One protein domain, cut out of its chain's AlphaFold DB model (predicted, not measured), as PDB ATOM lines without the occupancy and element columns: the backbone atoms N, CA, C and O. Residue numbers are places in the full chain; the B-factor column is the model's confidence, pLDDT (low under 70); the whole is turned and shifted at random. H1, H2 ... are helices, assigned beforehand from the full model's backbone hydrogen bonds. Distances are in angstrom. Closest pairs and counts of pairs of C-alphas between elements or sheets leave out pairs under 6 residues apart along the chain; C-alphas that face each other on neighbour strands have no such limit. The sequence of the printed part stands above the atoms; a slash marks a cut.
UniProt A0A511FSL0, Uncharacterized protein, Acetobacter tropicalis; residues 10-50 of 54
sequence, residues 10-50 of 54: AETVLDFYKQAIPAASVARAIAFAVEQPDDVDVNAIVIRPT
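This is residues 10 to 50 of the 54 residues of an uncharacterized protein of Acetobacter tropicalis (UniProt A0A511FSL0). The longest helix, H2, lies along a rod; the chain turns round at residues 35 to 40 beyond one end of it and folds back past H2 with no named element. Beyond the other end of H2, H1 sticks out with residues 10 to 18. The printed part has 41 residues, with two named helices in the order H1, H2, no named strand, and the class all helix. It is extended, with a radius of gyration of the C-alphas of 14.4 A and spans of 47 by 16 by 16 A.

H2, residues 23 to 34, and H1, residues 10 to 18, are apart. A tight link of 4 residues joins them. In both helices every O i to N i+4 pair is within hydrogen-bond range.

H2 runs 16.8 A from C-alpha 23 at (18.845, 8.442, 39.993) to C-alpha 34 at (12.474, -6.073, 45.665). H1 begins at C-alpha 10 at (19.039, 24.871, 25.198) and is 12.7 A long.

The two C-alphas farthest apart, those of Ala 10 and Asp 39, are 47.4 A apart. The printed part has no cut. Residues 16 to 17 have pLDDT under 70.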
ATOM      1  N   ALA A  10      18.033  25.715  24.557       72.94
ATOM      2  CA  ALA A  10      19.039  24.871  25.198       72.94
ATOM      3  C   ALA A  10      19.083  25.123  26.714       72.94
ATOM      4  O   ALA A  10      19.088  24.175  27.492       72.94
ATOM      5  N   GLU A  11      19.027  26.390  27.135       75.81
ATOM      6  CA  GLU A  11      18.982  26.783  28.550       75.81
ATOM      7  C   GLU A  11      17.700  26.300  29.231       75.81
ATOM      8  O   GLU A  11      17.760  25.736  30.316       75.81
ATOM      9  N   THR A  12      16.556  26.406  28.549       74.88
ATOM     10  CA  THR A  12      15.264  25.894  29.038       74.88
ATOM     11  C   THR A  12      15.304  24.380  29.266       74.88
ATOM     12  O   THR A  12      14.821  23.885  30.283       74.88
ATOM     13  N   VAL A  13      15.908  23.627  28.340       76.19
ATOM     14  CA  VAL A  13      16.092  22.174  28.478       76.19
ATOM     15  C   VAL A  13      17.036  21.849  29.641       76.19
ATOM     16  O   VAL A  13      16.755  20.946  30.426       76.19
ATOM     17  N   LEU A  14      18.131  22.598  29.797       73.81
ATOM     18  CA  LEU A  14      19.054  22.444  30.926       73.81
ATOM     19  C   LEU A  14      18.388  22.745  32.276       73.81
ATOM     20  O   LEU A  14      18.589  21.993  33.229       73.81
ATOM     21  N   ASP A  15      17.580  23.799  32.365       75.19
ATOM     22  CA  ASP A  15      16.836  24.139  33.580       75.19
ATOM     23  C   ASP A  15      15.774  23.090  33.914       75.19
ATOM     24  O   ASP A  15      15.601  22.739  35.083       75.19
ATOM     25  N   PHE A  16      15.141  22.498  32.902       68.94
ATOM     26  CA  PHE A  16      14.245  21.360  33.093       68.94
ATOM     27  C   PHE A  16      14.981  20.144  33.684       68.94
ATOM     28  O   PHE A  16      14.485  19.508  34.617       68.94
ATOM     29  N   TYR A  17      16.205  19.856  33.228       69.88
ATOM     30  CA  TYR A  17      17.025  18.789  33.813       69.88
ATOM     31  C   TYR A  17      17.447  19.064  35.263       69.88
ATOM     32  O   TYR A  17      17.640  18.113  36.017       69.88
ATOM     33  N   LYS A  18      17.537  20.326  35.706       70.94
ATOM     34  CA  LYS A  18      17.803  20.643  37.126       70.94
ATOM     35  C   LYS A  18      16.662  20.208  38.051       70.94
ATOM     36  O   LYS A  18      16.893  20.002  39.239       70.94
ATOM     37  N   GLN A  19      15.452  20.045  37.519       72.44
ATOM     38  CA  GLN A  19      14.285  19.533  38.244       72.44
ATOM     39  C   GLN A  19      14.120  18.010  38.107       72.44
ATOM     40  O   GLN A  19      13.114  17.453  38.553       72.44
ATOM     41  N   ALA A  20      15.087  17.324  37.487       80.81
ATOM     42  CA  ALA A  20      15.029  15.884  37.293       80.81
ATOM     43  C   ALA A  20      15.029  15.125  38.627       80.81
ATOM     44  O   ALA A  20      15.631  15.529  39.624       80.81
ATOM     45  N   ILE A  21      14.373  13.966  38.620       84.94
ATOM     46  CA  ILE A  21      14.400  13.039  39.747       84.94
ATOM     47  C   ILE A  21      15.826  12.474  39.866       84.94
ATOM     48  O   ILE A  21      16.339  11.929  38.885       84.94
ATOM     49  N   PRO A  22      16.472  12.542  41.046       89.50
ATOM     50  CA  PRO A  22      17.778  11.928  41.243       89.50
ATOM     51  C   PRO A  22      17.738  10.421  40.963       89.50
ATOM     52  O   PRO A  22      16.836   9.730  41.438       89.50
ATOM     53  N   ALA A  23      18.752   9.880  40.279       92.00
ATOM     54  CA  ALA A  23      18.845   8.442  39.993       92.00
ATOM     55  C   ALA A  23      18.752   7.575  41.266       92.00
ATOM     56  O   ALA A  23      18.105   6.531  41.274       92.00
ATOM     57  N   ALA A  24      19.315   8.054  42.381       94.56
ATOM     58  CA  ALA A  24      19.225   7.394  43.682       94.56
ATOM     59  C   ALA A  24      17.782   7.267  44.211       94.56
ATOM     60  O   ALA A  24      17.480   6.346  44.967       94.56
ATOM     61  N   SER A  25      16.868   8.163  43.830       94.25
ATOM     62  CA  SER A  25      15.450   8.039  44.190       94.25
ATOM     63  C   SER A  25      14.784   6.880  43.450       94.25
ATOM     64  O   SER A  25      14.016   6.144  44.060       94.25
ATOM     65  N   VAL A  26      15.137   6.663  42.179       94.94
ATOM     66  CA  VAL A  26      14.665   5.504  41.403       94.94
ATOM     67  C   VAL A  26      15.252   4.208  41.963       94.94
ATOM     68  O   VAL A  26      14.516   3.250  42.177       94.94
ATOM     69  N   ALA A  27      16.548   4.189  42.286       97.38
ATOM     70  CA  ALA A  27      17.195   3.017  42.879       97.38
ATOM     71  C   ALA A  27      16.541   2.598  44.208       97.38
ATOM     72  O   ALA A  27      16.300   1.415  44.431       97.38
ATOM     73  N   ARG A  28      16.192   3.567  45.065       97.62
ATOM     74  CA  ARG A  28      15.472   3.296  46.321       97.62
ATOM     75  C   ARG A  28      14.059   2.763  46.094       97.62
ATOM     76  O   ARG A  28      13.639   1.876  46.823       97.62
ATOM     77  N   ALA A  29      13.346   3.264  45.087       97.69
ATOM     78  CA  ALA A  29      12.030   2.736  44.734       97.69
ATOM     79  C   ALA A  29      12.102   1.278  44.251       97.69
ATOM     80  O   ALA A  29      11.256   0.469  44.612       97.69
ATOM     81  N   ILE A  30      13.136   0.932  43.478       97.94
ATOM     82  CA  ILE A  30      13.380  -0.451  43.052       97.94
ATOM     83  C   ILE A  30      13.714  -1.333  44.258       97.94
ATOM     84  O   ILE A  30      13.135  -2.405  44.391       97.94
ATOM     85  N   ALA A  31      14.604  -0.882  45.150       98.38
ATOM     86  CA  ALA A  31      14.943  -1.626  46.366       98.38
ATOM     87  C   ALA A  31      13.698  -1.915  47.219       98.38
ATOM     88  O   ALA A  31      13.500  -3.052  47.627       98.38
ATOM     89  N   PHE A  32      12.820  -0.919  47.372       97.56
ATOM     90  CA  PHE A  32      11.534  -1.075  48.048       97.56
ATOM     91  C   PHE A  32      10.629  -2.131  47.394       97.56
ATOM     92  O   PHE A  32       9.936  -2.850  48.100       97.56
ATOM     93  N   ALA A  33      10.601  -2.245  46.064       98.12
ATOM     94  CA  ALA A  33       9.817  -3.293  45.403       98.12
ATOM     95  C   ALA A  33      10.421  -4.689  45.610       98.12
ATOM     96  O   ALA A  33       9.690  -5.649  45.814       98.12
ATOM     97  N   VAL A  34      11.751  -4.796  45.552       97.69
ATOM     98  CA  VAL A  34      12.474  -6.073  45.665       97.69
ATOM     99  C   VAL A  34      12.438  -6.638  47.086       97.69
ATOM    100  O   VAL A  34      12.471  -7.852  47.250       97.69
ATOM    101  N   GLU A  35      12.385  -5.788  48.112       98.19
ATOM    102  CA  GLU A  35      12.373  -6.222  49.516       98.19
ATOM    103  C   GLU A  35      11.001  -6.702  50.018       98.19
ATOM    104  O   GLU A  35      10.887  -7.078  51.186       98.19
ATOM    105  N   GLN A  36       9.961  -6.677  49.176       98.38
ATOM    106  CA  GLN A  36       8.630  -7.108  49.592       98.38
ATOM    107  C   GLN A  36       8.560  -8.628  49.825       98.38
ATOM    108  O   GLN A  36       9.252  -9.384  49.142       98.38
ATOM    109  N   PRO A  37       7.732  -9.090  50.781       98.44
ATOM    110  CA  PRO A  37       7.488 -10.515  50.999       98.44
ATOM    111  C   PRO A  37       6.912 -11.230  49.766       98.44
ATOM    112  O   PRO A  37       6.271 -10.609  48.923       98.44
ATOM    113  N   ASP A  38       7.071 -12.557  49.709       97.06
ATOM    114  CA  ASP A  38       6.657 -13.394  48.568       97.06
ATOM    115  C   ASP A  38       5.154 -13.319  48.228       97.06
ATOM    116  O   ASP A  38       4.748 -13.664  47.117       97.06
ATOM    117  N   ASP A  39       4.309 -12.901  49.174       97.94
ATOM    118  CA  ASP A  39       2.861 -12.747  49.008       97.94
ATOM    119  C   ASP A  39       2.434 -11.327  48.590       97.94
ATOM    120  O   ASP A  39       1.236 -11.037  48.513       97.94
ATOM    121  N   VAL A  40       3.393 -10.446  48.283       97.88
ATOM    122  CA  VAL A  40       3.155  -9.051  47.898       97.88
ATOM    123  C   VAL A  40       3.636  -8.787  46.473       97.88
ATOM    124  O   VAL A  40       4.808  -8.941  46.147       97.88
ATOM    125  N   ASP A  41       2.723  -8.300  45.630       97.50
ATOM    126  CA  ASP A  41       3.021  -7.879  44.259       97.50
ATOM    127  C   ASP A  41       2.984  -6.349  44.111       97.50
ATOM    128  O   ASP A  41       1.987  -5.686  44.424       97.50
ATOM    129  N   VAL A  42       4.071  -5.780  43.584       97.31
ATOM    130  CA  VAL A  42       4.192  -4.346  43.292       97.31
ATOM    131  C   VAL A  42       4.017  -4.115  41.794       97.31
ATOM    132  O   VAL A  42       4.968  -4.127  41.018       97.31
ATOM    133  N   ASN A  43       2.781  -3.821  41.397       97.69
ATOM    134  CA  ASN A  43       2.420  -3.610  39.992       97.69
ATOM    135  C   ASN A  43       2.993  -2.311  39.396       97.69
ATOM    136  O   ASN A  43       3.352  -2.266  38.220       97.69
ATOM    137  N   ALA A  44       3.037  -1.227  40.177       97.62
ATOM    138  CA  ALA A  44       3.501   0.070  39.693       97.62
ATOM    139  C   ALA A  44       4.044   0.954  40.819       97.62
ATOM    140  O   ALA A  44       3.500   0.989  41.921       97.62
ATOM    141  N   ILE A  45       5.067   1.747  40.490       96.12
ATOM    142  CA  ILE A  45       5.568   2.835  41.333       96.12
ATOM    143  C   ILE A  45       5.607   4.116  40.504       96.12
ATOM    144  O   ILE A  45       6.230   4.166  39.445       96.12
ATOM    145  N   VAL A  46       4.963   5.173  41.005       93.62
ATOM    146  CA  VAL A  46       4.959   6.499  40.375       93.62
ATOM    147  C   VAL A  46       5.853   7.436  41.180       93.62
ATOM    148  O   VAL A  46       5.557   7.753  42.330       93.62
ATOM    149  N   ILE A  47       6.943   7.901  40.567       90.88
ATOM    150  CA  ILE A  47       7.902   8.821  41.191       90.88
ATOM    151  C   ILE A  47       7.788  10.179  40.506       90.88
ATOM    152  O   ILE A  47       7.869  10.268  39.280       90.88
ATOM    153  N   ARG A  48       7.602  11.244  41.290       89.19
ATOM    154  CA  ARG A  48       7.472  12.620  40.793       89.19
ATOM    155  C   ARG A  48       8.243  13.595  41.685       89.19
ATOM    156  O   ARG A  48       8.287  13.379  42.897       89.19
ATOM    157  N   PRO A  49       8.827  14.673  41.136       86.06
ATOM    158  CA  PRO A  49       9.342  15.765  41.951       86.06
ATOM    159  C   PRO A  49       8.196  16.442  42.710       86.06
ATOM    160  O   PRO A  49       7.170  16.770  42.118       86.06
ATOM    161  N   THR A  50       8.375  16.715  44.001       83.94
ATOM    162  CA  THR A  50       7.372  17.428  44.817       83.94
ATOM    163  C   THR A  50       7.162  18.875  44.371       83.94
ATOM    164  O   THR A  50       6.093  19.435  44.580       83.94
TER     165      THR A  50